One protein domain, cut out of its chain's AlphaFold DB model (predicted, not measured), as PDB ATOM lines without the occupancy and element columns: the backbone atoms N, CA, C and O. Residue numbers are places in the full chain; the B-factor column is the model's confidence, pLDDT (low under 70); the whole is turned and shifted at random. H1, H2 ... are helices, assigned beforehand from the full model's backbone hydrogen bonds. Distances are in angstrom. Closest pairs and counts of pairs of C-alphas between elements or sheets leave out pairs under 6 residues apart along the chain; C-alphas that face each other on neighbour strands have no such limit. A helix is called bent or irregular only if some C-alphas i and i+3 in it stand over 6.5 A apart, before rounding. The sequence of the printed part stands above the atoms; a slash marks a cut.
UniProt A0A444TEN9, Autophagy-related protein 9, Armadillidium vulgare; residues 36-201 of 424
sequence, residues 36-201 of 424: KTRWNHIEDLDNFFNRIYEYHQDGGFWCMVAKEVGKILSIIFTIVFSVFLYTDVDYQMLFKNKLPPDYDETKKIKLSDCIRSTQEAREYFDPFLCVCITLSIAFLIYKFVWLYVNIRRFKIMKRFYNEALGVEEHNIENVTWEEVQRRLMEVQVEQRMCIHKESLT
ATOM      1  N   LYS A  36     102.418  82.433  98.623       44.19
ATOM      2  CA  LYS A  36     101.216  83.100  99.148       44.19
ATOM      3  C   LYS A  36     101.668  84.387  99.827       44.19
ATOM      4  O   LYS A  36     102.313  84.306 100.874       44.19
ATOM      5  N   THR A  37     101.346  85.542  99.252       54.38
ATOM      6  CA  THR A  37     101.544  86.832  99.904       54.38
ATOM      7  C   THR A  37     100.893  86.700 101.275       54.38
ATOM      8  O   THR A  37      99.697  86.444 101.413       54.38
ATOM      9  N   ARG A  38     101.742  86.672 102.303       67.88
ATOM     10  CA  ARG A  38     101.458  86.087 103.625       67.88
ATOM     11  C   ARG A  38     100.240  86.699 104.321       67.88
ATOM     12  O   ARG A  38      99.685  86.107 105.246       67.88
ATOM     13  N   TRP A  39      99.874  87.892 103.879       79.44
ATOM     14  CA  TRP A  39      98.858  88.764 104.439       79.44
ATOM     15  C   TRP A  39      97.574  88.801 103.598       79.44
ATOM     16  O   TRP A  39      96.662  89.557 103.925       79.44
ATOM     17  N   ASN A  40      97.462  87.962 102.560       77.69
ATOM     18  CA  ASN A  40      96.221  87.812 101.806       77.69
ATOM     19  C   ASN A  40      95.122  87.247 102.699       77.69
ATOM     20  O   ASN A  40      95.319  86.236 103.373       77.69
ATOM     21  N   HIS A  41      93.942  87.857 102.613       78.50
ATOM     22  CA  HIS A  41      92.728  87.405 103.282       78.50
ATOM     23  C   HIS A  41      92.871  87.195 104.799       78.50
ATOM     24  O   HIS A  41      92.955  86.079 105.316       78.50
ATOM     25  N   ILE A  42      92.816  88.295 105.544       82.12
ATOM     26  CA  ILE A  42      92.829  88.247 107.006       82.12
ATOM     27  C   ILE A  42      91.406  88.012 107.527       82.12
ATOM     28  O   ILE A  42      90.504  88.812 107.288       82.12
ATOM     29  N   GLU A  43      91.205  86.931 108.288       78.62
ATOM     30  CA  GLU A  43      89.882  86.564 108.818       78.62
ATOM     31  C   GLU A  43      89.310  87.535 109.865       78.62
ATOM     32  O   GLU A  43      88.102  87.548 110.090       78.62
ATOM     33  N   ASP A  44      90.163  88.254 110.595       84.94
ATOM     34  CA  ASP A  44      89.778  89.180 111.669       84.94
ATOM     35  C   ASP A  44      90.543  90.497 111.510       84.94
ATOM     36  O   ASP A  44      91.538  90.772 112.188       84.94
ATOM     37  N   LEU A  45      90.082  91.288 110.541       89.12
ATOM     38  CA  LEU A  45      90.653  92.592 110.206       89.12
ATOM     39  C   LEU A  45      90.548  93.597 111.355       89.12
ATOM     40  O   LEU A  45      91.441  94.421 111.516       89.12
ATOM     41  N   ASP A  46      89.495  93.524 112.171       90.19
ATOM     42  CA  ASP A  46      89.288  94.464 113.275       90.19
ATOM     43  C   ASP A  46      90.377  94.270 114.339       90.19
ATOM     44  O   ASP A  46      91.038  95.222 114.754       90.19
ATOM     45  N   ASN A  47      90.646  93.025 114.735       89.56
ATOM     46  CA  ASN A  47      91.734  92.709 115.661       89.56
ATOM     47  C   ASN A  47      93.113  92.964 115.035       89.56
ATOM     48  O   ASN A  47      94.031  93.409 115.717       89.56
ATOM     49  N   PHE A  48      93.268  92.704 113.736       92.00
ATOM     50  CA  PHE A  48      94.513  92.979 113.026       92.00
ATOM     51  C   PHE A  48      94.845  94.479 113.002       92.00
ATOM     52  O   PHE A  48      95.949  94.853 113.391       92.00
ATOM     53  N   PHE A  49      93.889  95.346 112.660       93.88
ATOM     54  CA  PHE A  49      94.096  96.801 112.646       93.88
ATOM     55  C   PHE A  49      94.292  97.376 114.046       93.88
ATOM     56  O   PHE A  49      95.155  98.231 114.230       93.88
ATOM     57  N   ASN A  50      93.582  96.847 115.049       93.81
ATOM     58  CA  ASN A  50      93.856  97.183 116.447       93.81
ATOM     59  C   ASN A  50      95.312  96.878 116.825       93.81
ATOM     60  O   ASN A  50      95.971  97.715 117.430       93.81
ATOM     61  N   ARG A  51      95.852  95.725 116.414       94.31
ATOM     62  CA  ARG A  51      97.252  95.365 116.697       94.31
ATOM     63  C   ARG A  51      98.259  96.201 115.920       94.31
ATOM     64  O   ARG A  51      99.315  96.492 116.467       94.31
ATOM     65  N   ILE A  52      97.960  96.577 114.675       94.94
ATOM     66  CA  ILE A  52      98.802  97.511 113.913       94.94
ATOM     67  C   ILE A  52      98.892  98.831 114.671       94.94
ATOM     68  O   ILE A  52      99.994  99.320 114.909       94.94
ATOM     69  N   TYR A  53      97.748  99.364 115.096       96.31
ATOM     70  CA  TYR A  53      97.681 100.590 115.877       96.31
ATOM     71  C   TYR A  53      98.430 100.468 117.210       96.31
ATOM     72  O   TYR A  53      99.294 101.290 117.501       96.31
ATOM     73  N   GLU A  54      98.171  99.421 117.998       95.00
ATOM     74  CA  GLU A  54      98.868  99.176 119.267       95.00
ATOM     75  C   GLU A  54     100.387  99.065 119.085       95.00
ATOM     76  O   GLU A  54     101.132  99.633 119.877       95.00
ATOM     77  N   TYR A  55     100.846  98.387 118.030       95.25
ATOM     78  CA  TYR A  55     102.270  98.214 117.738       95.25
ATOM     79  C   TYR A  55     102.983  99.544 117.474       95.25
ATOM     80  O   TYR A  55     104.077  99.764 117.991       95.25
ATOM     81  N   HIS A  56     102.344 100.447 116.725       95.62
ATOM     82  CA  HIS A  56     102.853 101.800 116.508       95.62
ATOM     83  C   HIS A  56     102.872 102.609 117.811       95.62
ATOM     84  O   HIS A  56     103.885 103.197 118.175       95.62
ATOM     85  N   GLN A  57     101.757 102.614 118.550       95.25
ATOM     86  CA  GLN A  57     101.609 103.444 119.750       95.25
ATOM     87  C   GLN A  57     102.488 103.001 120.927       95.25
ATOM     88  O   GLN A  57     102.816 103.826 121.777       95.25
ATOM     89  N   ASP A  58     102.846 101.718 121.001       93.75
ATOM     90  CA  ASP A  58     103.723 101.176 122.042       93.75
ATOM     91  C   ASP A  58     105.215 101.181 121.650       93.75
ATOM     92  O   ASP A  58     106.026 100.617 122.383       93.75
ATOM     93  N   GLY A  59     105.597 101.823 120.538       91.88
ATOM     94  CA  GLY A  59     107.004 102.003 120.152       91.88
ATOM     95  C   GLY A  59     107.669 100.737 119.601       91.88
ATOM     96  O   GLY A  59     108.872 100.544 119.756       91.88
ATOM     97  N   GLY A  60     106.897  99.835 118.990       93.50
ATOM     98  CA  GLY A  60     107.425  98.651 118.319       93.50
ATOM     99  C   GLY A  60     107.629  97.423 119.213       93.50
ATOM    100  O   GLY A  60     107.093  97.296 120.315       93.50
ATOM    101  N   PHE A  61     108.378  96.441 118.701       94.31
ATOM    102  CA  PHE A  61     108.393  95.092 119.274       94.31
ATOM    103  C   PHE A  61     109.082  95.037 120.638       94.31
ATOM    104  O   PHE A  61     108.502  94.508 121.589       94.31
ATOM    105  N   TRP A  62     110.304  95.560 120.749       93.69
ATOM    106  CA  TRP A  62     111.056  95.480 122.005       93.69
ATOM    107  C   TRP A  62     110.398  96.268 123.137       93.69
ATOM    108  O   TRP A  62     110.322  95.753 124.253       93.69
ATOM    109  N   CYS A  63     109.836  97.442 122.847       94.06
ATOM    110  CA  CYS A  63     109.097  98.247 123.818       94.06
ATOM    111  C   CYS A  63     107.851  97.510 124.338       94.06
ATOM    112  O   CYS A  63     107.651  97.413 125.553       94.06
ATOM    113  N   MET A  64     107.067  96.883 123.453       94.56
ATOM    114  CA  MET A  64     105.923  96.052 123.854       94.56
ATOM    115  C   MET A  64     106.335  94.843 124.704       94.56
ATOM    116  O   MET A  64     105.689  94.542 125.711       94.56
ATOM    117  N   VAL A  65     107.411  94.142 124.326       95.88
ATOM    118  CA  VAL A  65     107.909  92.985 125.086       95.88
ATOM    119  C   VAL A  65     108.398  93.421 126.465       95.88
ATOM    120  O   VAL A  65     107.990  92.825 127.461       95.88
ATOM    121  N   ALA A  66     109.207  94.479 126.545       96.62
ATOM    122  CA  ALA A  66     109.704  95.022 127.807       96.62
ATOM    123  C   ALA A  66     108.553  95.457 128.726       96.62
ATOM    124  O   ALA A  66     108.554  95.138 129.915       96.62
ATOM    125  N   LYS A  67     107.521  96.103 128.168       95.31
ATOM    126  CA  LYS A  67     106.305  96.502 128.888       95.31
ATOM    127  C   LYS A  67     105.557  95.305 129.480       95.31
ATOM    128  O   LYS A  67     105.164  95.352 130.645       95.31
ATOM    129  N   GLU A  68     105.349  94.230 128.720       95.56
ATOM    130  CA  GLU A  68     104.653  93.033 129.222       95.56
ATOM    131  C   GLU A  68     105.502  92.234 130.229       95.56
ATOM    132  O   GLU A  68     104.978  91.785 131.250       95.56
ATOM    133  N   VAL A  69     106.813  92.116 129.999       96.75
ATOM    134  CA  VAL A  69     107.749  91.463 130.932       96.75
ATOM    135  C   VAL A  69     107.842  92.240 132.247       96.75
ATOM    136  O   VAL A  69     107.720  91.641 133.314       96.75
ATOM    137  N   GLY A  70     107.974  93.567 132.192       96.25
ATOM    138  CA  GLY A  70     108.042  94.426 133.377       96.25
ATOM    139  C   GLY A  70     106.786  94.340 134.249       96.25
ATOM    140  O   GLY A  70     106.886  94.294 135.479       96.25
ATOM    141  N   LYS A  71     105.598  94.226 133.636       93.69
ATOM    142  CA  LYS A  71     104.341  93.978 134.367       93.69
ATOM    143  C   LYS A  71     104.379  92.653 135.131       93.69
ATOM    144  O   LYS A  71     103.994  92.621 136.296       93.69
ATOM    145  N   ILE A  72     104.833  91.571 134.497       95.88
ATOM    146  CA  ILE A  72     104.914  90.248 135.138       95.88
ATOM    147  C   ILE A  72     105.961  90.249 136.252       95.88
ATOM    148  O   ILE A  72     105.671  89.769 137.344       95.88
ATOM    149  N   LEU A  73     107.127  90.853 136.016       96.06
ATOM    150  CA  LEU A  73     108.176  90.991 137.027       96.06
ATOM    151  C   LEU A  73     107.668  91.743 138.264       96.06
ATOM    152  O   LEU A  73     107.893  91.298 139.384       96.06
ATOM    153  N   SER A  74     106.916  92.829 138.062       93.44
ATOM    154  CA  SER A  74     106.319  93.605 139.159       93.44
ATOM    155  C   SER A  74     105.322  92.777 139.980       93.44
ATOM    156  O   SER A  74     105.295  92.880 141.207       93.44
ATOM    157  N   ILE A  75     104.521  91.926 139.325       93.12
ATOM    158  CA  ILE A  75     103.577  91.021 140.001       93.12
ATOM    159  C   ILE A  75     104.334  89.956 140.805       93.12
ATOM    160  O   ILE A  75     104.016  89.747 141.973       93.12
ATOM    161  N   ILE A  76     105.349  89.318 140.210       95.81
ATOM    162  CA  ILE A  76     106.186  88.317 140.891       95.81
ATOM    163  C   ILE A  76     106.847  88.934 142.120       95.81
ATOM    164  O   ILE A  76     106.735  88.376 143.209       95.81
ATOM    165  N   PHE A  77     107.473  90.101 141.962       95.12
ATOM    166  CA  PHE A  77     108.098  90.818 143.067       95.12
ATOM    167  C   PHE A  77     107.088  91.122 144.175       95.12
ATOM    168  O   PHE A  77     107.353  90.820 145.330       95.12
ATOM    169  N   THR A  78     105.905  91.636 143.826       93.75
ATOM    170  CA  THR A  78     104.846  91.939 144.802       93.75
ATOM    171  C   THR A  78     104.449  90.701 145.606       93.75
ATOM    172  O   THR A  78     104.336  90.786 146.826       93.75
ATOM    173  N   ILE A  79     104.263  89.550 144.953       94.31
ATOM    174  CA  ILE A  79     103.882  88.300 145.627       94.31
ATOM    175  C   ILE A  79     105.025  87.806 146.520       94.31
ATOM    176  O   ILE A  79     104.818  87.619 147.715       94.31
ATOM    177  N   VAL A  80     106.228  87.634 145.961       95.25
ATOM    178  CA  VAL A  80     107.388  87.078 146.677       95.25
ATOM    179  C   VAL A  80     107.768  87.955 147.864       95.25
ATOM    180  O   VAL A  80     107.943  87.448 148.966       95.25
ATOM    181  N   PHE A  81     107.835  89.271 147.664       95.12
ATOM    182  CA  PHE A  81     108.187  90.208 148.723       95.12
ATOM    183  C   PHE A  81     107.132  90.241 149.834       95.12
ATOM    184  O   PHE A  81     107.486  90.287 151.006       95.12
ATOM    185  N   SER A  82     105.841  90.151 149.497       94.44
ATOM    186  CA  SER A  82     104.781  90.120 150.517       94.44
ATOM    187  C   SER A  82     104.792  88.829 151.331       94.44
ATOM    188  O   SER A  82     104.583  88.883 152.539       94.44
ATOM    189  N   VAL A  83     105.053  87.681 150.693       93.88
ATOM    190  CA  VAL A  83     105.214  86.403 151.404       93.88
ATOM    191  C   VAL A  83     106.432  86.473 152.323       93.88
ATOM    192  O   VAL A  83     106.287  86.205 153.509       93.88
ATOM    193  N   PHE A  84     107.576  86.949 151.820       93.50
ATOM    194  CA  PHE A  84     108.796  87.140 152.610       93.50
ATOM    195  C   PHE A  84     108.562  88.019 153.849       93.50
ATOM    196  O   PHE A  84     108.930  87.647 154.959       93.50
ATOM    197  N   LEU A  85     107.891  89.166 153.687       93.19
ATOM    198  CA  LEU A  85     107.569  90.055 154.806       93.19
ATOM    199  C   LEU A  85     106.618  89.422 155.831       93.19
ATOM    200  O   LEU A  85     106.640  89.827 156.990       93.19
ATOM    201  N   TYR A  86     105.769  88.479 155.422       92.00
ATOM    202  CA  TYR A  86     104.815  87.821 156.312       92.00
ATOM    203  C   TYR A  86     105.444  86.631 157.053       92.00
ATOM    204  O   TYR A  86     105.314  86.540 158.273       92.00
ATOM    205  N   THR A  87     106.152  85.743 156.348       92.38
ATOM    206  CA  THR A  87     106.677  84.488 156.918       92.38
ATOM    207  C   THR A  87     108.085  84.625 157.481       92.38
ATOM    208  O   THR A  87     108.363  84.131 158.575       92.38
ATOM    209  N   ASP A  88     108.975  85.309 156.765       90.69
ATOM    210  CA  ASP A  88     110.419  85.185 156.988       90.69
ATOM    211  C   ASP A  88     110.977  86.274 157.913       90.69
ATOM    212  O   ASP A  88     112.033  86.089 158.507       90.69
ATOM    213  N   VAL A  89     110.277  87.400 158.085       92.06
ATOM    214  CA  VAL A  89     110.736  88.507 158.943       92.06
ATOM    215  C   VAL A  89     110.263  88.331 160.386       92.06
ATOM    216  O   VAL A  89     109.061  88.367 160.669       92.06
ATOM    217  N   ASP A  90     111.205  88.221 161.327       89.25
ATOM    218  CA  ASP A  90     110.909  88.259 162.758       89.25
ATOM    219  C   ASP A  90     110.767  89.695 163.277       89.25
ATOM    220  O   ASP A  90     111.730  90.347 163.686       89.25
ATOM    221  N   TYR A  91     109.525  90.182 163.307       88.69
ATOM    222  CA  TYR A  91     109.200  91.500 163.852       88.69
ATOM    223  C   TYR A  91     109.490  91.637 165.353       88.69
ATOM    224  O   TYR A  91     109.753  92.749 165.807       88.69
ATOM    225  N   GLN A  92     109.476  90.552 166.138       87.69
ATOM    226  CA  GLN A  92     109.798  90.645 167.568       87.69
ATOM    227  C   GLN A  92     111.276  90.965 167.771       87.69
ATOM    228  O   GLN A  92     111.618  91.808 168.598       87.69
ATOM    229  N   MET A  93     112.142  90.338 166.979       84.62
ATOM    230  CA  MET A  93     113.574  90.608 167.002       84.62
ATOM    231  C   MET A  93     113.922  91.944 166.335       84.62
ATOM    232  O   MET A  93     114.725  92.711 166.866       84.62
ATOM    233  N   LEU A  94     113.250  92.285 165.230       87.25
ATOM    234  CA  LEU A  94     113.421  93.567 164.542       87.25
ATOM    235  C   LEU A  94     113.063  94.765 165.435       87.25
ATOM    236  O   LEU A  94     113.770  95.773 165.426       87.25
ATOM    237  N   PHE A  95     111.991  94.652 166.223       87.06
ATOM    238  CA  PHE A  95     111.565  95.685 167.173       87.06
ATOM    239  C   PHE A  95     112.230  95.566 168.551       87.06
ATOM    240  O   PHE A  95     111.845  96.288 169.464       87.06
ATOM    241  N   LYS A  96     113.246  94.699 168.703       81.62
ATOM    242  CA  LYS A  96     114.000  94.474 169.952       81.62
ATOM    243  C   LYS A  96     113.153  94.000 171.143       81.62
ATOM    244  O   LYS A  96     113.585  94.108 172.284       81.62
ATOM    245  N   ASN A  97     111.979  93.424 170.886       81.88
ATOM    246  CA  ASN A  97     111.164  92.766 171.911       81.88
ATOM    247  C   ASN A  97     111.751  91.402 172.313       81.88
ATOM    248  O   ASN A  97     111.479  90.903 173.401       81.88
ATOM    249  N   LYS A  98     112.550  90.797 171.425       78.69
ATOM    250  CA  LYS A  98     113.276  89.543 171.637       78.69
ATOM    251  C   LYS A  98     114.741  89.739 171.250       78.69
ATOM    252  O   LYS A  98     115.031  90.307 170.198       78.69
ATOM    253  N   LEU A  99     115.653  89.272 172.098       75.75
ATOM    254  CA  LEU A  99     117.092  89.293 171.835       75.75
ATOM    255  C   LEU A  99     117.523  87.984 171.150       75.75
ATOM    256  O   LEU A  99     116.928  86.936 171.428       75.75
ATOM    257  N   PRO A 100     118.531  88.014 170.257       72.88
ATOM    258  CA  PRO A 100     119.079  86.794 169.679       72.88
ATOM    259  C   PRO A 100     119.649  85.857 170.757       72.88
ATOM    260  O   PRO A 100     120.122  86.330 171.790       72.88
ATOM    261  N   PRO A 101     119.658  84.534 170.513       66.31
ATOM    262  CA  PRO A 101     120.150  83.551 171.480       66.31
ATOM    263  C   PRO A 101     121.638  83.724 171.858       66.31
ATOM    264  O   PRO A 101     122.005  83.339 172.961       66.31
ATOM    265  N   ASP A 102     122.452  84.365 171.005       67.56
ATOM    266  CA  ASP A 102     123.870  84.715 171.249       67.56
ATOM    267  C   ASP A 102     124.088  86.239 171.420       67.56
ATOM    268  O   ASP A 102     125.085  86.805 170.954       67.56
ATOM    269  N   TYR A 103     123.121  86.949 172.011       65.06
ATOM    270  CA  TYR A 103     123.215  88.401 172.168       65.06
ATOM    271  C   TYR A 103     124.311  88.802 173.165       65.06
ATOM    272  O   TYR A 103     124.248  88.499 174.351       65.06
ATOM    273  N   ASP A 104     125.292  89.539 172.655       69.75
ATOM    274  CA  ASP A 104     126.320  90.233 173.421       69.75
ATOM    275  C   ASP A 104     125.984  91.731 173.342       69.75
ATOM    276  O   ASP A 104     125.754  92.237 172.240       69.75
ATOM    277  N   GLU A 105     125.930  92.447 174.472       65.19
ATOM    278  CA  GLU A 105     125.552  93.878 174.527       65.19
ATOM    279  C   GLU A 105     126.446  94.756 173.633       65.19
ATOM    280  O   GLU A 105     126.050  95.832 173.181       65.19
ATOM    281  N   THR A 106     127.644  94.265 173.310       64.31
ATOM    282  CA  THR A 106     128.608  94.918 172.420       64.31
ATOM    283  C   THR A 106     128.297  94.749 170.923       64.31
ATOM    284  O   THR A 106     128.849  95.479 170.091       64.31
ATOM    285  N   LYS A 107     127.405  93.824 170.537       72.12
ATOM    286  CA  LYS A 107     127.076  93.510 169.136       72.12
ATOM    287  C   LYS A 107     125.723  94.098 168.729       72.12
ATOM    288  O   LYS A 107     124.674  93.813 169.299       72.12
ATOM    289  N   LYS A 108     125.733  94.896 167.659       76.31
ATOM    290  CA  LYS A 108     124.505  95.400 167.025       76.31
ATOM    291  C   LYS A 108     123.783  94.260 166.295       76.31
ATOM    292  O   LYS A 108     124.425  93.518 165.554       76.31
ATOM    293  N   ILE A 109     122.461  94.179 166.463       78.38
ATOM    294  CA  ILE A 109     121.590  93.236 165.738       78.38
ATOM    295  C   ILE A 109     121.701  93.527 164.237       78.38
ATOM    296  O   ILE A 109     121.476  94.664 163.806       78.38
ATOM    297  N   LYS A 110     122.072  92.523 163.439       83.44
ATOM    298  CA  LYS A 110     122.145  92.644 161.980       83.44
ATOM    299  C   LYS A 110     120.800  92.276 161.362       83.44
ATOM    300  O   LYS A 110     120.041  91.492 161.916       83.44
ATOM    301  N   LEU A 111     120.528  92.789 160.160       83.88
ATOM    302  CA  LEU A 111     119.301  92.456 159.427       83.88
ATOM    303  C   LEU A 111     119.180  90.949 159.139       83.88
ATOM    304  O   LEU A 111     118.074  90.424 159.150       83.88
ATOM    305  N   SER A 112     120.308  90.266 158.922       84.38
ATOM    306  CA  SER A 112     120.366  88.807 158.753       84.38
ATOM    307  C   SER A 112     119.813  88.049 159.950       84.38
ATOM    308  O   SER A 112     119.253  86.975 159.778       84.38
ATOM    309  N   ASP A 113     119.966  88.613 161.147       82.12
ATOM    310  CA  ASP A 113     119.593  87.954 162.392       82.12
ATOM    311  C   ASP A 113     118.071  88.047 162.607       82.12
ATOM    312  O   ASP A 113     117.490  87.209 163.284       82.12
ATOM    313  N   CYS A 114     117.410  89.029 161.979       84.56
ATOM    314  CA  CYS A 114     115.954  89.195 161.985       84.56
ATOM    315  C   CYS A 114     115.231  88.319 160.945       84.56
ATOM    316  O   CYS A 114     114.007  88.410 160.823       84.56
ATOM    317  N   ILE A 115     115.962  87.530 160.154       89.44
ATOM    318  CA  ILE A 115     115.377  86.599 159.186       89.44
ATOM    319  C   ILE A 115     115.240  85.243 159.874       89.44
ATOM    320  O   ILE A 115     116.231  84.653 160.306       89.44
ATOM    321  N   ARG A 116     114.004  84.750 159.970       86.06
ATOM    322  CA  ARG A 116     113.693  83.450 160.569       86.06
ATOM    323  C   ARG A 116     114.366  82.321 159.805       86.06
ATOM    324  O   ARG A 116     114.547  82.375 158.585       86.06
ATOM    325  N   SER A 117     114.672  81.247 160.522       85.00
ATOM    326  CA  SER A 117     115.110  80.015 159.877       85.00
ATOM    327  C   SER A 117     113.975  79.409 159.037       85.00
ATOM    328  O   SER A 117     112.789  79.564 159.339       85.00
ATOM    329  N   THR A 118     114.317  78.637 158.000       81.56
ATOM    330  CA  THR A 118     113.323  77.966 157.136       81.56
ATOM    331  C   THR A 118     112.398  77.016 157.911       81.56
ATOM    332  O   THR A 118     111.319  76.667 157.438       81.56
ATOM    333  N   GLN A 119     112.808  76.550 159.094       80.75
ATOM    334  CA  GLN A 119     111.983  75.675 159.923       80.75
ATOM    335  C   GLN A 119     110.897  76.462 160.661       80.75
ATOM    336  O   GLN A 119     109.739  76.073 160.577       80.75
ATOM    337  N   GLU A 120     111.250  77.590 161.277       81.31
ATOM    338  CA  GLU A 120     110.310  78.476 161.981       81.31
ATOM    339  C   GLU A 120     109.344  79.165 161.009       81.31
ATOM    340  O   GLU A 120     108.158  79.300 161.293       81.31
ATOM    341  N   ALA A 121     109.819  79.540 159.815       82.38
ATOM    342  CA  ALA A 121     108.972  80.150 158.790       82.38
ATOM    343  C   ALA A 121     107.813  79.232 158.351       82.38
ATOM    344  O   ALA A 121     106.749  79.725 157.977       82.38
ATOM    345  N   ARG A 122     107.978  77.898 158.438       83.31
ATOM    346  CA  ARG A 122     106.925  76.926 158.082       83.31
ATOM    347  C   ARG A 122     105.708  76.990 159.001       83.31
ATOM    348  O   ARG A 122     104.616  76.664 158.550       83.31
ATOM    349  N   GLU A 123     105.869  77.432 160.243       85.75
ATOM    350  CA  GLU A 123     104.763  77.544 161.204       85.75
ATOM    351  C   GLU A 123     103.779  78.665 160.833       85.75
ATOM    352  O   GLU A 123     102.604  78.600 161.182       85.75
ATOM    353  N   TYR A 124     104.234  79.654 160.058       84.62
ATOM    354  CA  TYR A 124     103.429  80.785 159.591       84.62
ATOM    355  C   TYR A 124     102.684  80.504 158.276       84.62
ATOM    356  O   TYR A 124     101.977  81.378 157.774       84.62
ATOM    357  N   PHE A 125     102.806  79.298 157.706       87.31
ATOM    358  CA  PHE A 125     102.008  78.887 156.548       87.31
ATOM    359  C   PHE A 125     100.602  78.475 156.981       87.31
ATOM    360  O   PHE A 125     100.255  77.296 157.044       87.31
ATOM    361  N   ASP A 126      99.770  79.472 157.260       90.56
ATOM    362  CA  ASP A 126      98.359  79.258 157.530       90.56
ATOM    363  C   ASP A 126      97.593  78.838 156.250       90.56
ATOM    364  O   ASP A 126      98.032  79.103 155.118       90.56
ATOM    365  N   PRO A 127      96.428  78.170 156.380       91.50
ATOM    366  CA  PRO A 127      95.646  77.732 155.225       91.50
ATOM    367  C   PRO A 127      95.244  78.876 154.285       91.50
ATOM    368  O   PRO A 127      95.141  78.667 153.074       91.50
ATOM    369  N   PHE A 128      95.033  80.088 154.809       90.44
ATOM    370  CA  PHE A 128      94.661  81.240 153.996       90.44
ATOM    371  C   PHE A 128      95.842  81.728 153.146       90.44
ATOM    372  O   PHE A 128      95.665  81.952 151.942       90.44
ATOM    373  N   LEU A 129      97.055  81.795 153.706       91.69
ATOM    374  CA  LEU A 129      98.271  82.062 152.933       91.69
ATOM    375  C   LEU A 129      98.475  81.009 151.832       91.69
ATOM    376  O   LEU A 129      98.755  81.366 150.685       91.69
ATOM    377  N   CYS A 130      98.267  79.726 152.138       92.94
ATOM    378  CA  CYS A 130      98.393  78.637 151.162       92.94
ATOM    379  C   CYS A 130      97.433  78.803 149.969       92.94
ATOM    380  O   CYS A 130      97.834  78.645 148.809       92.94
ATOM    381  N   VAL A 131      96.174  79.173 150.235       92.56
ATOM    382  CA  VAL A 131      95.182  79.497 149.195       92.56
ATOM    383  C   VAL A 131      95.625  80.713 148.378       92.56
ATOM    384  O   VAL A 131      95.589  80.664 147.146       92.56
ATOM    385  N   CYS A 132      96.101  81.781 149.027       92.94
ATOM    386  CA  CYS A 132      96.588  82.982 148.342       92.94
ATOM    387  C   CYS A 132      97.777  82.685 147.419       92.94
ATOM    388  O   CYS A 132      97.801  83.159 146.279       92.94
ATOM    389  N   ILE A 133      98.737  81.876 147.872       93.81
ATOM    390  CA  ILE A 133      99.893  81.452 147.072       93.81
ATOM    391  C   ILE A 133      99.432  80.600 145.887       93.81
ATOM    392  O   ILE A 133      99.852  80.851 144.759       93.81
ATOM    393  N   THR A 134      98.512  79.658 146.099       94.44
ATOM    394  CA  THR A 134      97.998  78.792 145.025       94.44
ATOM    395  C   THR A 134      97.279  79.603 143.943       94.44
ATOM    396  O   THR A 134      97.562  79.436 142.754       94.44
ATOM    397  N   LEU A 135      96.406  80.539 144.331       94.69
ATOM    398  CA  LEU A 135      95.742  81.455 143.396       94.69
ATOM    399  C   LEU A 135      96.748  82.346 142.654       94.69
ATOM    400  O   LEU A 135      96.616  82.560 141.448       94.69
ATOM    401  N   SER A 136      97.778  82.823 143.354       95.12
ATOM    402  CA  SER A 136      98.840  83.647 142.770       95.12
ATOM    403  C   SER A 136      99.664  82.876 141.736       95.12
ATOM    404  O   SER A 136      99.911  83.393 140.647       95.12
ATOM    405  N   ILE A 137     100.033  81.624 142.023       95.81
ATOM    406  CA  ILE A 137     100.753  80.748 141.087       95.81
ATOM    407  C   ILE A 137      99.885  80.451 139.862       95.81
ATOM    408  O   ILE A 137     100.352  80.610 138.733       95.81
ATOM    409  N   ALA A 138      98.614  80.086 140.055       95.81
ATOM    410  CA  ALA A 138      97.686  79.841 138.950       95.81
ATOM    411  C   ALA A 138      97.543  81.080 138.045       95.81
ATOM    412  O   ALA A 138      97.591  80.979 136.816       95.81
ATOM    413  N   PHE A 139      97.441  82.268 138.648       94.69
ATOM    414  CA  PHE A 139      97.398  83.532 137.921       94.69
ATOM    415  C   PHE A 139      98.705  83.831 137.172       94.69
ATOM    416  O   PHE A 139      98.658  84.266 136.021       94.69
ATOM    417  N   LEU A 140      99.867  83.566 137.777       96.19
ATOM    418  CA  LEU A 140     101.168  83.728 137.125       96.19
ATOM    419  C   LEU A 140     101.321  82.792 135.924       96.19
ATOM    420  O   LEU A 140     101.726  83.256 134.860       96.19
ATOM    421  N   ILE A 141     100.932  81.519 136.042       96.88
ATOM    422  CA  ILE A 141     100.937  80.565 134.920       96.88
ATOM    423  C   ILE A 141     100.086  81.107 133.769       96.88
ATOM    424  O   ILE A 141     100.558  81.187 132.633       96.88
ATOM    425  N   TYR A 142      98.860  81.557 134.061       95.69
ATOM    426  CA  TYR A 142      98.001  82.198 133.066       95.69
ATOM    427  C   TYR A 142      98.691  83.403 132.403       95.69
ATOM    428  O   TYR A 142      98.664  83.533 131.175       95.69
ATOM    429  N   LYS A 143      99.359  84.264 133.181       96.00
ATOM    430  CA  LYS A 143     100.094  85.423 132.654       96.00
ATOM    431  C   LYS A 143     101.288  85.033 131.786       96.00
ATOM    432  O   LYS A 143     101.491  85.674 130.759       96.00
ATOM    433  N   PHE A 144     102.029  83.982 132.129       96.75
ATOM    434  CA  PHE A 144     103.130  83.477 131.303       96.75
ATOM    435  C   PHE A 144     102.638  82.886 129.979       96.75
ATOM    436  O   PHE A 144     103.200  83.192 128.926       96.75
ATOM    437  N   VAL A 145     101.551  82.107 130.000       96.50
ATOM    438  CA  VAL A 145     100.909  81.608 128.771       96.50
ATOM    439  C   VAL A 145     100.444  82.782 127.905       96.50
ATOM    440  O   VAL A 145     100.679  82.802 126.696       96.50
ATOM    441  N   TRP A 146      99.839  83.800 128.520       94.38
ATOM    442  CA  TRP A 146      99.408  85.006 127.818       94.38
ATOM    443  C   TRP A 146     100.581  85.788 127.210       94.38
ATOM    444  O   TRP A 146     100.513  86.172 126.041       94.38
ATOM    445  N   LEU A 147     101.681  85.963 127.952       95.75
ATOM    446  CA  LEU A 147     102.914  86.590 127.465       95.75
ATOM    447  C   LEU A 147     103.454  85.849 126.240       95.75
ATOM    448  O   LEU A 147     103.771  86.474 125.232       95.75
ATOM    449  N   TYR A 148     103.510  84.518 126.299       96.06
ATOM    450  CA  TYR A 148     103.975  83.693 125.187       96.06
ATOM    451  C   TYR A 148     103.141  83.907 123.917       96.06
ATOM    452  O   TYR A 148     103.680  84.128 122.825       96.06
ATOM    453  N   VAL A 149     101.814  83.885 124.063       95.31
ATOM    454  CA  VAL A 149     100.879  84.141 122.963       95.31
ATOM    455  C   VAL A 149     101.065  85.558 122.410       95.31
ATOM    456  O   VAL A 149     101.113  85.734 121.191       95.31
ATOM    457  N   ASN A 150     101.225  86.560 123.274       93.50
ATOM    458  CA  ASN A 150     101.432  87.946 122.861       93.50
ATOM    459  C   ASN A 150     102.767  88.160 122.148       93.50
ATOM    460  O   ASN A 150     102.774  88.784 121.095       93.50
ATOM    461  N   ILE A 151     103.869  87.569 122.616       95.12
ATOM    462  CA  ILE A 151     105.167  87.648 121.930       95.12
ATOM    463  C   ILE A 151     105.053  87.096 120.506       95.12
ATOM    464  O   ILE A 151     105.555  87.706 119.561       95.12
ATOM    465  N   ARG A 152     104.362  85.962 120.316       94.62
ATOM    466  CA  ARG A 152     104.106  85.421 118.970       94.62
ATOM    467  C   ARG A 152     103.311  86.410 118.113       94.62
ATOM    468  O   ARG A 152     103.667  86.618 116.956       94.62
ATOM    469  N   ARG A 153     102.277  87.043 118.672       92.06
ATOM    470  CA  ARG A 153     101.473  88.064 117.976       92.06
ATOM    471  C   ARG A 153     102.300  89.298 117.610       92.06
ATOM    472  O   ARG A 153     102.238  89.732 116.465       92.06
ATOM    473  N   PHE A 154     103.125  89.806 118.521       94.06
ATOM    474  CA  PHE A 154     104.000  90.951 118.265       94.06
ATOM    475  C   PHE A 154     105.045  90.636 117.193       94.06
ATOM    476  O   PHE A 154     105.312  91.480 116.346       94.06
ATOM    477  N   LYS A 155     105.581  89.405 117.142       94.06
ATOM    478  CA  LYS A 155     106.473  88.969 116.049       94.06
ATOM    479  C   LYS A 155     105.778  88.972 114.687       94.06
ATOM    480  O   LYS A 155     106.412  89.273 113.681       94.06
ATOM    481  N   ILE A 156     104.494  88.616 114.638       93.00
ATOM    482  CA  ILE A 156     103.702  88.700 113.404       93.00
ATOM    483  C   ILE A 156     103.567  90.168 112.984       93.00
ATOM    484  O   ILE A 156     103.852  90.469 111.831       93.00
ATOM    485  N   MET A 157     103.231  91.077 113.907       93.75
ATOM    486  CA  MET A 157     103.130  92.512 113.592       93.75
ATOM    487  C   MET A 157     104.471  93.108 113.169       93.75
ATOM    488  O   MET A 157     104.523  93.794 112.161       93.75
ATOM    489  N   LYS A 158     105.570  92.765 113.849       94.25
ATOM    490  CA  LYS A 158     106.922  93.181 113.453       94.25
ATOM    491  C   LYS A 158     107.235  92.810 112.004       94.25
ATOM    492  O   LYS A 158     107.746  93.630 111.253       94.25
ATOM    493  N   ARG A 159     106.909  91.580 111.598       93.19
ATOM    494  CA  ARG A 159     107.093  91.156 110.204       93.19
ATOM    495  C   ARG A 159     106.187  91.918 109.252       93.19
ATOM    496  O   ARG A 159     106.652  92.300 108.198       93.19
ATOM    497  N   PHE A 160     104.939  92.182 109.625       93.12
ATOM    498  CA  PHE A 160     104.048  92.999 108.802       93.12
ATOM    499  C   PHE A 160     104.591  94.424 108.598       93.12
ATOM    500  O   PHE A 160     104.623  94.910 107.473       93.12
ATOM    501  N   TYR A 161     105.098  95.061 109.656       94.19
ATOM    502  CA  TYR A 161     105.718  96.385 109.566       94.19
ATOM    503  C   TYR A 161     106.966  96.392 108.673       94.19
ATOM    504  O   TYR A 161     107.077  97.235 107.786       94.19
ATOM    505  N   ASN A 162     107.854  95.413 108.845       92.69
ATOM    506  CA  ASN A 162     109.096  95.341 108.078       92.69
ATOM    507  C   ASN A 162     108.873  94.908 106.615       92.69
ATOM    508  O   ASN A 162     109.458  95.492 105.713       92.69
ATOM    509  N   GLU A 163     108.068  93.865 106.384       91.19
ATOM    510  CA  GLU A 163     107.900  93.213 105.074       91.19
ATOM    511  C   GLU A 163     106.827  93.896 104.213       91.19
ATOM    512  O   GLU A 163     106.997  93.968 103.002       91.19
ATOM    513  N   ALA A 164     105.716  94.361 104.804       90.44
ATOM    514  CA  ALA A 164     104.587  94.914 104.048       90.44
ATOM    515  C   ALA A 164     104.556  96.448 104.066       90.44
ATOM    516  O   ALA A 164     104.443  97.063 103.017       90.44
ATOM    517  N   LEU A 165     104.690  97.081 105.238       91.25
ATOM    518  CA  LEU A 165     104.682  98.551 105.345       91.25
ATOM    519  C   LEU A 165     106.043  99.189 105.000       91.25
ATOM    520  O   LEU A 165     106.129 100.413 104.870       91.25
ATOM    521  N   GLY A 166     107.119  98.400 104.919       90.56
ATOM    522  CA  GLY A 166     108.476  98.908 104.699       90.56
ATOM    523  C   GLY A 166     108.930  99.897 105.782       90.56
ATOM    524  O   GLY A 166     109.622 100.871 105.484       90.56
ATOM    525  N   VAL A 167     108.474  99.714 107.026       92.12
ATOM    526  CA  VAL A 167     108.873 100.529 108.183       92.12
ATOM    527  C   VAL A 167     109.787  99.692 109.062       92.12
ATOM    528  O   VAL A 167     109.359  98.709 109.665       92.12
ATOM    529  N   GLU A 168     111.051 100.096 109.146       89.81
ATOM    530  CA  GLU A 168     112.019  99.461 110.034       89.81
ATOM    531  C   GLU A 168     111.778  99.816 111.505       89.81
ATOM    532  O   GLU A 168     111.328 100.912 111.833       89.81
ATOM    533  N   GLU A 169     112.151  98.905 112.407       84.25
ATOM    534  CA  GLU A 169     111.885  99.035 113.846       84.25
ATOM    535  C   GLU A 169     112.464 100.316 114.465       84.25
ATOM    536  O   GLU A 169     111.805 100.946 115.286       84.25
ATOM    537  N   HIS A 170     113.655 100.735 114.035       86.81
ATOM    538  CA  HIS A 170     114.310 101.942 114.546       86.81
ATOM    539  C   HIS A 170     113.629 103.246 114.095       86.81
ATOM    540  O   HIS A 170     113.853 104.291 114.697       86.81
ATOM    541  N   ASN A 171     112.795 103.188 113.052       90.81
ATOM    542  CA  ASN A 171     112.092 104.344 112.503       90.81
ATOM    543  C   ASN A 171     110.643 104.453 112.980       90.81
ATOM    544  O   ASN A 171     110.013 105.465 112.696       90.81
ATOM    545  N   ILE A 172     110.112 103.466 113.713       90.94
ATOM    546  CA  ILE A 172     108.704 103.460 114.154       90.94
ATOM    547  C   ILE A 172     108.351 104.736 114.926       90.94
ATOM    548  O   ILE A 172     107.285 105.294 114.703       90.94
ATOM    549  N   GLU A 173     109.244 105.226 115.788       88.75
ATOM    550  CA  GLU A 173     108.998 106.435 116.590       88.75
ATOM    551  C   GLU A 173     108.977 107.730 115.762       88.75
ATOM    552  O   GLU A 173     108.360 108.712 116.170       88.75
ATOM    553  N   ASN A 174     109.626 107.733 114.594       91.62
ATOM    554  CA  ASN A 174     109.718 108.896 113.708       91.62
ATOM    555  C   ASN A 174     108.571 108.958 112.690       91.62
ATOM    556  O   ASN A 174     108.406 109.966 112.002       91.62
ATOM    557  N   VAL A 175     107.801 107.880 112.560       94.38
ATOM    558  CA  VAL A 175     106.681 107.786 111.627       94.38
ATOM    559  C   VAL A 175     105.403 108.204 112.352       94.38
ATOM    560  O   VAL A 175     105.166 107.816 113.491       94.38
ATOM    561  N   THR A 176     104.571 109.026 111.710       95.25
ATOM    562  CA  THR A 176     103.263 109.397 112.263       95.25
ATOM    563  C   THR A 176     102.222 108.319 111.967       95.25
ATOM    564  O   THR A 176     102.330 107.566 110.998       95.25
ATOM    565  N   TRP A 177     101.153 108.274 112.768       95.44
ATOM    566  CA  TRP A 177     100.054 107.337 112.518       95.44
ATOM    567  C   TRP A 177      99.398 107.552 111.141       95.44
ATOM    568  O   TRP A 177      99.036 106.586 110.479       95.44
ATOM    569  N   GLU A 178      99.303 108.805 110.694       94.38
ATOM    570  CA  GLU A 178      98.795 109.189 109.369       94.38
ATOM    571  C   GLU A 178      99.619 108.550 108.238       94.38
ATOM    572  O   GLU A 178      99.068 107.989 107.292       94.38
ATOM    573  N   GLU A 179     100.947 108.546 108.368       94.69
ATOM    574  CA  GLU A 179     101.842 107.907 107.402       94.69
ATOM    575  C   GLU A 179     101.697 106.375 107.419       94.69
ATOM    576  O   GLU A 179     101.632 105.748 106.359       94.69
ATOM    577  N   VAL A 180     101.564 105.753 108.599       95.50
ATOM    578  CA  VAL A 180     101.253 104.311 108.696       95.50
ATOM    579  C   VAL A 180      99.920 103.993 108.020       95.50
ATOM    580  O   VAL A 180      99.810 102.990 107.315       95.50
ATOM    581  N   GLN A 181      98.912 104.843 108.208       94.69
ATOM    582  CA  GLN A 181      97.595 104.679 107.606       94.69
ATOM    583  C   GLN A 181      97.659 104.760 106.078       94.69
ATOM    584  O   GLN A 181      97.088 103.898 105.408       94.69
ATOM    585  N   ARG A 182      98.393 105.735 105.530       94.25
ATOM    586  CA  ARG A 182      98.631 105.870 104.086       94.25
ATOM    587  C   ARG A 182      99.256 104.604 103.507       94.25
ATOM    588  O   ARG A 182      98.705 104.019 102.577       94.25
ATOM    589  N   ARG A 183     100.341 104.122 104.116       93.81
ATOM    590  CA  ARG A 183     101.007 102.886 103.679       93.81
ATOM    591  C   ARG A 183     100.104 101.662 103.807       93.81
ATOM    592  O   ARG A 183     100.131 100.787 102.952       93.81
ATOM    593  N   LEU A 184      99.264 101.593 104.839       92.88
ATOM    594  CA  LEU A 184      98.303 100.500 104.997       92.88
ATOM    595  C   LEU A 184      97.265 100.471 103.861       92.88
ATOM    596  O   LEU A 184      96.870  99.388 103.425       92.88
ATOM    597  N   MET A 185      96.833 101.642 103.377       91.88
ATOM    598  CA  MET A 185      95.936 101.755 102.222       91.88
ATOM    599  C   MET A 185      96.625 101.318 100.921       91.88
ATOM    600  O   MET A 185      96.000 100.633 100.116       91.88
ATOM    601  N   GLU A 186      97.910 101.630 100.742       90.62
ATOM    602  CA  GLU A 186      98.714 101.182  99.592       90.62
ATOM    603  C   GLU A 186      98.906  99.658  99.595       90.62
ATOM    604  O   GLU A 186      98.582  98.980  98.619       90.62
ATOM    605  N   VAL A 187      99.294  99.092 100.743       88.62
ATOM    606  CA  VAL A 187      99.458  97.639 100.930       88.62
ATOM    607  C   VAL A 187      98.157  96.878 100.674       88.62
ATOM    608  O   VAL A 187      98.185  95.741 100.210       88.62
ATOM    609  N   GLN A 188      96.998  97.474 100.956       87.81
ATOM    610  CA  GLN A 188      95.714  96.845 100.653       87.81
ATOM    611  C   GLN A 188      95.515  96.625  99.149       87.81
ATOM    612  O   GLN A 188      94.983  95.580  98.773       87.81
ATOM    613  N   VAL A 189      95.929  97.573  98.309       84.75
ATOM    614  CA  VAL A 189      95.796  97.459  96.849       84.75
ATOM    615  C   VAL A 189      96.691  96.335  96.324       84.75
ATOM    616  O   VAL A 189      96.265  95.546  95.480       84.75
ATOM    617  N   GLU A 190      97.897  96.207  96.879       83.94
ATOM    618  CA  GLU A 190      98.881  95.199  96.474       83.94
ATOM    619  C   GLU A 190      98.565  93.791  97.005       83.94
ATOM    620  O   GLU A 190      98.628  92.809  96.268       83.94
ATOM    621  N   GLN A 191      98.229  93.676  98.294       80.25
ATOM    622  CA  GLN A 191      98.131  92.398  99.014       80.25
ATOM    623  C   GLN A 191      96.686  91.961  99.299       80.25
ATOM    624  O   GLN A 191      96.475  90.896  99.872       80.25
ATOM    625  N   ARG A 192      95.671  92.760  98.941       81.69
ATOM    626  CA  ARG A 192      94.238  92.441  99.126       81.69
ATOM    627  C   ARG A 192      93.928  91.811 100.498       81.69
ATOM    628  O   ARG A 192      93.325  90.737 100.599       81.69
ATOM    629  N   MET A 193      94.349  92.470 101.583       80.69
ATOM    630  CA  MET A 193      94.130  91.976 102.954       80.69
ATOM    631  C   MET A 193      92.630  91.865 103.273       80.69
ATOM    632  O   MET A 193      92.181  90.896 103.894       80.69
ATOM    633  N   CYS A 194      91.844  92.848 102.823       79.62
ATOM    634  CA  CYS A 194      90.386  92.788 102.774       79.62
ATOM    635  C   CYS A 194      89.917  92.229 101.426       79.62
ATOM    636  O   CYS A 194      90.231  92.806 100.392       79.62
ATOM    637  N   ILE A 195      89.134  91.143 101.444       73.94
ATOM    638  CA  ILE A 195      88.557  90.563 100.216       73.94
ATOM    639  C   ILE A 195      87.463  91.457  99.638       73.94
ATOM    640  O   ILE A 195      87.419  91.695  98.441       73.94
ATOM    641  N   HIS A 196      86.565  91.938 100.496       71.62
ATOM    642  CA  HIS A 196      85.308  92.557 100.071       71.62
ATOM    643  C   HIS A 196      85.468  93.984  99.537       71.62
ATOM    644  O   HIS A 196      84.487  94.582  99.107       71.62
ATOM    645  N   LYS A 197      86.664  94.571  99.642       78.69
ATOM    646  CA  LYS A 197      86.903  95.957  99.247       78.69
ATOM    647  C   LYS A 197      88.288  96.101  98.636       78.69
ATOM    648  O   LYS A 197      89.281  95.812  99.299       78.69
ATOM    649  N   GLU A 198      88.340  96.568  97.395       73.56
ATOM    650  CA  GLU A 198      89.595  96.726  96.653       73.56
ATOM    651  C   GLU A 198      90.494  97.807  97.263       73.56
ATOM    652  O   GLU A 198      91.686  97.583  97.445       73.56
ATOM    653  N   SER A 199      89.913  98.938  97.678       82.06
ATOM    654  CA  SER A 199      90.615 100.029  98.359       82.06
ATOM    655  C   SER A 199      90.028 100.289  99.748       82.06
ATOM    656  O   SER A 199      88.813 100.356  99.941       82.06
ATOM    657  N   LEU A 200      90.891 100.431 100.755       88.38
ATOM    658  CA  LEU A 200      90.475 100.868 102.088       88.38
ATOM    659  C   LEU A 200      90.531 102.390 102.164       88.38
ATOM    660  O   LEU A 200      91.468 103.001 101.666       88.38
ATOM    661  N   THR A 201      89.536 102.986 102.814       91.69
ATOM    662  CA  THR A 201      89.560 104.410 103.163       91.69
ATOM    663  C   THR A 201      90.085 104.595 104.578       91.69
ATOM    664  O   THR A 201      90.034 103.677 105.405       91.69
TER     665      THR A 201
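Overview. This is residues 36 to 201 of the 424 residues of the protein "Autophagy-related protein 9" of Armadillidium vulgare (UniProt A0A444TEN9). Two long helices, H2 and H6, run side by side in opposite directions as a shaft; H1, H7 and H8 gather at one end, and the short H3, H4 and H5 lie at the other, where residues 101 to 108 stick out. The 166 printed residues have eight named helices, H1 to H8 in chain order, and no named strand: all helix. The whole is extended, a rod spanning 84 by 34 by 23 A, with a radius of gyration of the C-alphas of 26.5 A.

Arrangement. H1, residues 45 to 57, touches H6, residues 127 to 163, about perpendicular at 88 degrees, with residues 51 to 55 alone; the closest C-alphas, Ile 52 and Met 157, are 6.6 A apart. H2, residues 60 to 87, touches H6 at a shallow tilt of 9 degrees, opposite ways; closest are C-alphas 61 and 154, 6.1 A. H3, residues 91 to 94, touches H4, residues 111 to 114; closest are C-alphas 94 and 114, 5.7 A. H5, residues 118 to 124, touches H2's residues 86 to 87 alone; closest are C-alphas 87 and 121, 5.3 A. H7, residues 169 to 174, irregular with C-alphas 170 and 173 7.3 A apart, only just touches H2's residues 60 to 61, with 3 pairs of C-alphas within 8 A; closest are C-alphas 60 and 169, 6.3 A. H8, residues 177 to 191, is close to but not clearly touching H1; closest are C-alphas 56 and 177, 7.4 A. Every O i to N i+4 pair is within hydrogen-bond range in H1, H2 and H6, against 10 of 11 in H8, 0 of 3 in H5 and 0 of 2 in H7; O i to N i+3 gives 3 of 4 in H5 and 2 of 3 in H7.

Along the chain. H1 begins at C-alpha 45 (90.653, 92.592, 110.206). H2 is 41.1 A long and H6 53.9 A. H8 ends at C-alpha 191 (98.131, 92.398, 99.014).

Size, cuts and confidence. The C-alphas farthest apart, Glu 105 and Glu 198, are 85.8 A apart. The printed part has no cut; the link from H3 to H4 is long. Residues 36 to 38 and 101 to 106 have pLDDT under 70.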